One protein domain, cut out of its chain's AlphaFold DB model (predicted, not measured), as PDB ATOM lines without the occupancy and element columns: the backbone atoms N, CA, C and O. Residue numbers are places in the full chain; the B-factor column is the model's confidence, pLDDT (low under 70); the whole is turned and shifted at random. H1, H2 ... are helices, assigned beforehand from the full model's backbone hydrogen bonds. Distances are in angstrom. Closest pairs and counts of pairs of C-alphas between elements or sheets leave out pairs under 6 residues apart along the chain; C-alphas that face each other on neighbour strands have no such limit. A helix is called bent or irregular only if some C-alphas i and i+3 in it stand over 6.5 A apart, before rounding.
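What this domain is: This is residues 21 to 66 of the 180 residues of the protein "uncharacterized protein LOC117151533 isoform X1" of Bombus impatiens (UniProt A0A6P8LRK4). Three helices lie in a small triangular arrangement: the long H1, the short H2 folded back beside the last part of H1, and H3 along one side of this pair. The chain turns sharply from H1 into H2, comes back through residues 47 to 51 towards the first turns of H1, and then sends H3 the same way as H1, with few contacts between those two. The printed part has 46 residues, with three named helices in the order H1, H2, H3 and no named strand; its class is all helix. It is compact, with a radius of gyration of the C-alphas of 9.7 A, and its C-alphas span 28 by 19 by 16 A.

How they stand to each other: The longest helix is H1, residues 21 to 36. It touches H2, residues 38 to 46, with the closest C-alphas those of Ser 34 and Glu 41, 4.5 A apart. Their lines stand at a steep tilt of 38 degrees, only just beyond shallow, and they run opposite ways as a helical hairpin. H3, residues 52 to 64, touches H1 through a part of each helix alone, residues 22 to 26 of H1 and 52 to 55 of H3. The closest C-alphas of H1 and H3 are those of Ala 22 and Glu 52, 6.2 A apart, and the two helices run the same way at a shallow tilt of 22 degrees. H2 and H3 only just touch, with 3 pairs of C-alphas within 8 A, on the H3 side with residues 58 to 62 alone. Their closest C-alphas are those of Arg 39 and Leu 62, 7.6 A apart. H2 and H3 also form a helical hairpin, running opposite ways at a shallow tilt of 30 degrees. Every O i to N i+4 pair is within hydrogen-bond range in H2 and H3, and 10 of 12 are in H1.

Where its parts are: H1 measures 24.0 A from C-alpha 21 at (52.427, 14.300, 68.578) to C-alpha 36 at (40.616, 35.134, 69.367). It is irregular, but only just: C-alphas 32 and 35 are 7.0 A apart. H2, from Gln 38 to Glu 46, measures 12.2 A. H3, from Glu 52 to Leu 64, measures 18.2 A and ends with C-alpha 64 at (48.841, 36.440, 83.428).

The domain as a whole: The two C-alphas farthest apart are those of Met 21 and Lys 66, at 28.7 A. The printed part has no cut. The link from H1 to H2, 1 residue, and the link from H2 to H3, 5 residues, are both tight. The mean pLDDT of the printed part is 87.8, and the residues under 70 are 65 to 66.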
ATOM      1  N   MET A  21      53.842  14.110  68.230       87.81
ATOM      2  CA  MET A  21      52.427  14.300  68.578       87.81
ATOM      3  C   MET A  21      52.195  15.599  69.373       87.81
ATOM      4  O   MET A  21      51.175  16.256  69.187       87.81
ATOM      5  N   ALA A  22      53.158  15.993  70.213       88.44
ATOM      6  CA  ALA A  22      53.103  17.239  70.973       88.44
ATOM      7  C   ALA A  22      53.077  18.469  70.049       88.44
ATOM      8  O   ALA A  22      52.222  19.335  70.210       88.44
ATOM      9  N   GLU A  23      53.938  18.510  69.029       88.75
ATOM     10  CA  GLU A  23      53.942  19.570  68.011       88.75
ATOM     11  C   GLU A  23      52.608  19.653  67.260       88.75
ATOM     12  O   GLU A  23      52.085  20.749  67.049       88.75
ATOM     13  N   VAL A  24      52.018  18.506  66.900       88.56
ATOM     14  CA  VAL A  24      50.705  18.463  66.235       88.56
ATOM     15  C   VAL A  24      49.616  19.041  67.135       88.56
ATOM     16  O   VAL A  24      48.839  19.891  66.693       88.56
ATOM     17  N   ILE A  25      49.556  18.601  68.394       90.75
ATOM     18  CA  ILE A  25      48.564  19.078  69.365       90.75
ATOM     19  C   ILE A  25      48.720  20.588  69.577       90.75
ATOM     20  O   ILE A  25      47.738  21.324  69.463       90.75
ATOM     21  N   ASN A  26      49.949  21.062  69.794       91.44
ATOM     22  CA  ASN A  26      50.252  22.478  69.980       91.44
ATOM     23  C   ASN A  26      49.817  23.316  68.766       91.44
ATOM     24  O   ASN A  26      49.135  24.329  68.928       91.44
ATOM     25  N   ALA A  27      50.140  22.877  67.546       89.00
ATOM     26  CA  ALA A  27      49.770  23.581  66.319       89.00
ATOM     27  C   ALA A  27      48.248  23.648  66.106       89.00
ATOM     28  O   ALA A  27      47.730  24.684  65.681       89.00
ATOM     29  N   ILE A  28      47.518  22.573  66.426       90.12
ATOM     30  CA  ILE A  28      46.049  22.545  66.343       90.12
ATOM     31  C   ILE A  28      45.444  23.541  67.329       90.12
ATOM     32  O   ILE A  28      44.572  24.323  66.942       90.12
ATOM     33  N   ILE A  29      45.910  23.530  68.580       92.00
ATOM     34  CA  ILE A  29      45.408  24.448  69.603       92.00
ATOM     35  C   ILE A  29      45.667  25.889  69.163       92.00
ATOM     36  O   ILE A  29      44.719  26.673  69.112       92.00
ATOM     37  N   LEU A  30      46.898  26.221  68.755       90.62
ATOM     38  CA  LEU A  30      47.248  27.552  68.247       90.62
ATOM     39  C   LEU A  30      46.338  27.969  67.084       90.62
ATOM     40  O   LEU A  30      45.740  29.036  67.145       90.62
ATOM     41  N   CYS A  31      46.121  27.112  66.082       89.06
ATOM     42  CA  CYS A  31      45.206  27.412  64.970       89.06
ATOM     43  C   CYS A  31      43.776  27.751  65.429       89.06
ATOM     44  O   CYS A  31      43.117  28.596  64.821       89.06
ATOM     45  N   GLN A  32      43.282  27.099  66.482       89.50
ATOM     46  CA  GLN A  32      41.937  27.341  67.012       89.50
ATOM     47  C   GLN A  32      41.845  28.627  67.841       89.50
ATOM     48  O   GLN A  32      40.803  29.290  67.823       89.50
ATOM     49  N   VAL A  33      42.906  28.979  68.573       90.19
ATOM     50  CA  VAL A  33      42.900  30.117  69.504       90.19
ATOM     51  C   VAL A  33      43.463  31.413  68.914       90.19
ATOM     52  O   VAL A  33      43.066  32.485  69.369       90.19
ATOM     53  N   SER A  34      44.296  31.359  67.869       88.12
ATOM     54  CA  SER A  34      44.871  32.544  67.205       88.12
ATOM     55  C   SER A  34      43.833  33.584  66.759       88.12
ATOM     56  O   SER A  34      44.044  34.763  67.037       88.12
ATOM     57  N   PRO A  35      42.669  33.220  66.172       88.44
ATOM     58  CA  PRO A  35      41.667  34.214  65.769       88.44
ATOM     59  C   PRO A  35      41.052  35.007  66.935       88.44
ATOM     60  O   PRO A  35      40.382  36.012  66.711       88.44
ATOM     61  N   GLN A  36      41.220  34.536  68.174       87.62
ATOM     62  CA  GLN A  36      40.616  35.134  69.367       87.62
ATOM     63  C   GLN A  36      41.542  36.143  70.060       87.62
ATOM     64  O   GLN A  36      41.064  36.979  70.832       87.62
ATOM     65  N   ASP A  37      42.858  36.060  69.841       86.50
ATOM     66  CA  ASP A  37      43.854  36.900  70.512       86.50
ATOM     67  C   ASP A  37      45.077  37.099  69.605       86.50
ATOM     68  O   ASP A  37      45.835  36.166  69.344       86.50
ATOM     69  N   GLN A  38      45.308  38.342  69.177       88.25
ATOM     70  CA  GLN A  38      46.425  38.709  68.298       88.25
ATOM     71  C   GLN A  38      47.797  38.325  68.881       88.25
ATOM     72  O   GLN A  38      48.742  38.063  68.143       88.25
ATOM     73  N   ARG A  39      47.929  38.262  70.212       89.44
ATOM     74  CA  ARG A  39      49.190  37.869  70.863       89.44
ATOM     75  C   ARG A  39      49.476  36.380  70.686       89.44
ATOM     76  O   ARG A  39      50.630  35.985  70.595       89.44
ATOM     77  N   ILE A  40      48.427  35.559  70.624       88.56
ATOM     78  CA  ILE A  40      48.548  34.128  70.338       88.56
ATOM     79  C   ILE A  40      48.920  33.927  68.867       88.56
ATOM     80  O   ILE A  40      49.774  33.098  68.568       88.56
ATOM     81  N   GLU A  41      48.341  34.722  67.964       88.94
ATOM     82  CA  GLU A  41      48.729  34.723  66.549       88.94
ATOM     83  C   GLU A  41      50.218  35.063  66.371       88.94
ATOM     84  O   GLU A  41      50.917  34.363  65.641       88.94
ATOM     85  N   GLN A  42      50.736  36.059  67.100       88.88
ATOM     86  CA  GLN A  42      52.172  36.369  67.114       88.88
ATOM     87  C   GLN A  42      53.016  35.194  67.614       88.88
ATOM     88  O   GLN A  42      53.993  34.829  66.968       88.88
ATOM     89  N   VAL A  43      52.619  34.554  68.718       89.31
ATOM     90  CA  VAL A  43      53.325  33.371  69.232       89.31
ATOM     91  C   VAL A  43      53.335  32.240  68.202       89.31
ATOM     92  O   VAL A  43      54.380  31.636  67.984       89.31
ATOM     93  N   ALA A  44      52.218  31.988  67.516       88.38
ATOM     94  CA  ALA A  44      52.131  30.949  66.492       88.38
ATOM     95  C   ALA A  44      53.016  31.216  65.258       88.38
ATOM     96  O   ALA A  44      53.405  30.269  64.577       88.38
ATOM     97  N   LEU A  45      53.312  32.484  64.955       86.94
ATOM     98  CA  LEU A  45      54.128  32.878  63.801       86.94
ATOM     99  C   LEU A  45      55.616  33.029  64.137       86.94
ATOM    100  O   LEU A  45      56.461  32.736  63.294       86.94
ATOM    101  N   GLU A  46      55.944  33.498  65.341       88.94
ATOM    102  CA  GLU A  46      57.317  33.842  65.724       88.94
ATOM    103  C   GLU A  46      58.020  32.748  66.533       88.94
ATOM    104  O   GLU A  46      59.251  32.683  66.536       88.94
ATOM    105  N   LYS A  47      57.273  31.901  67.252       88.00
ATOM    106  CA  LYS A  47      57.850  30.921  68.180       88.00
ATOM    107  C   LYS A  47      57.796  29.511  67.606       88.00
ATOM    108  O   LYS A  47      56.744  29.012  67.223       88.00
ATOM    109  N   ASP A  48      58.942  28.836  67.637       87.56
ATOM    110  CA  ASP A  48      59.066  27.418  67.298       87.56
ATOM    111  C   ASP A  48      58.751  26.550  68.530       87.56
ATOM    112  O   ASP A  48      59.642  26.185  69.301       87.56
ATOM    113  N   ILE A  49      57.460  26.292  68.767       88.00
ATOM    114  CA  ILE A  49      56.972  25.557  69.945       88.00
ATOM    115  C   ILE A  49      56.940  24.054  69.659       88.00
ATOM    116  O   ILE A  49      56.011  23.550  69.025       88.00
ATOM    117  N   LYS A  50      57.924  23.327  70.197       87.75
ATOM    118  CA  LYS A  50      58.077  21.879  69.965       87.75
ATOM    119  C   LYS A  50      57.572  20.998  71.094       87.75
ATOM    120  O   LYS A  50      57.192  19.851  70.891       87.75
ATOM    121  N   THR A  51      57.584  21.523  72.310       91.31
ATOM    122  CA  THR A  51      57.276  20.749  73.516       91.31
ATOM    123  C   THR A  51      56.040  21.290  74.214       91.31
ATOM    124  O   THR A  51      55.671  22.456  74.052       91.31
ATOM    125  N   GLU A  52      55.393  20.436  75.003       90.25
ATOM    126  CA  GLU A  52      54.261  20.830  75.842       90.25
ATOM    127  C   GLU A  52      54.668  21.909  76.857       90.25
ATOM    128  O   GLU A  52      53.964  22.903  77.016       90.25
ATOM    129  N   ASP A  53      55.847  21.789  77.471       90.25
ATOM    130  CA  ASP A  53      56.328  22.761  78.457       90.25
ATOM    131  C   ASP A  53      56.510  24.163  77.871       90.25
ATOM    132  O   ASP A  53      56.111  25.154  78.491       90.25
ATOM    133  N   GLN A  54      57.061  24.262  76.655       91.00
ATOM    134  CA  GLN A  54      57.190  25.535  75.941       91.00
ATOM    135  C   GLN A  54      55.819  26.145  75.655       91.00
ATOM    136  O   GLN A  54      55.601  27.327  75.926       91.00
ATOM    137  N   PHE A  55      54.880  25.328  75.171       91.56
ATOM    138  CA  PHE A  55      53.512  25.763  74.914       91.56
ATOM    139  C   PHE A  55      52.848  26.296  76.192       91.56
ATOM    140  O   PHE A  55      52.346  27.420  76.224       91.56
ATOM    141  N   LEU A  56      52.900  25.526  77.281       91.69
ATOM    142  CA  LEU A  56      52.300  25.900  78.561       91.69
ATOM    143  C   LEU A  56      52.966  27.123  79.192       91.69
ATOM    144  O   LEU A  56      52.291  27.876  79.897       91.69
ATOM    145  N   SER A  57      54.271  27.315  78.997       91.56
ATOM    146  CA  SER A  57      54.991  28.497  79.476       91.56
ATOM    147  C   SER A  57      54.481  29.765  78.788       91.56
ATOM    148  O   SER A  57      54.054  30.703  79.464       91.56
ATOM    149  N   GLU A  58      54.432  29.768  77.453       91.06
ATOM    150  CA  GLU A  58      53.950  30.913  76.667       91.06
ATOM    151  C   GLU A  58      52.472  31.216  76.963       91.06
ATOM    152  O   GLU A  58      52.095  32.356  77.258       91.06
ATOM    153  N   MET A  59      51.626  30.181  77.004       90.38
ATOM    154  CA  MET A  59      50.204  30.349  77.314       90.38
ATOM    155  C   MET A  59      49.966  30.890  78.732       90.38
ATOM    156  O   MET A  59      49.053  31.697  78.933       90.38
ATOM    157  N   ARG A  60      50.798  30.512  79.716       89.50
ATOM    158  CA  ARG A  60      50.732  31.060  81.083       89.50
ATOM    159  C   ARG A  60      51.104  32.539  81.130       89.50
ATOM    160  O   ARG A  60      50.396  33.307  81.784       89.50
ATOM    161  N   VAL A  61      52.154  32.957  80.421       88.38
ATOM    162  CA  VAL A  61      52.547  34.376  80.334       88.38
ATOM    163  C   VAL A  61      51.410  35.212  79.739       88.38
ATOM    164  O   VAL A  61      51.039  36.252  80.296       88.38
ATOM    165  N   LEU A  62      50.778  34.725  78.669       85.50
ATOM    166  CA  LEU A  62      49.648  35.405  78.027       85.50
ATOM    167  C   LEU A  62      48.395  35.471  78.914       85.50
ATOM    168  O   LEU A  62      47.662  36.470  78.871       85.50
ATOM    169  N   ALA A  63      48.150  34.437  79.723       82.31
ATOM    170  CA  ALA A  63      47.052  34.398  80.686       82.31
ATOM    171  C   ALA A  63      47.263  35.392  81.839       82.31
ATOM    172  O   ALA A  63      46.335  36.119  82.202       82.31
ATOM    173  N   LEU A  64      48.486  35.486  82.372       77.44
ATOM    174  CA  LEU A  64      48.841  36.440  83.428       77.44
ATOM    175  C   LEU A  64      48.756  37.889  82.938       77.44
ATOM    176  O   LEU A  64      48.209  38.740  83.637       77.44
ATOM    177  N   ALA A  65      49.185  38.155  81.702       69.19
ATOM    178  CA  ALA A  65      49.063  39.471  81.073       69.19
ATOM    179  C   ALA A  65      47.602  39.912  80.835       69.19
ATOM    180  O   ALA A  65      47.346  41.082  80.559       69.19
ATOM    181  N   LYS A  66      46.632  38.990  80.910       60.69
ATOM    182  CA  LYS A  66      45.193  39.273  80.771       60.69
ATOM    183  C   LYS A  66      44.532  39.681  82.097       60.69
ATOM    184  O   LYS A  66      43.387  40.132  82.078       60.69
TER     185      LYS A  66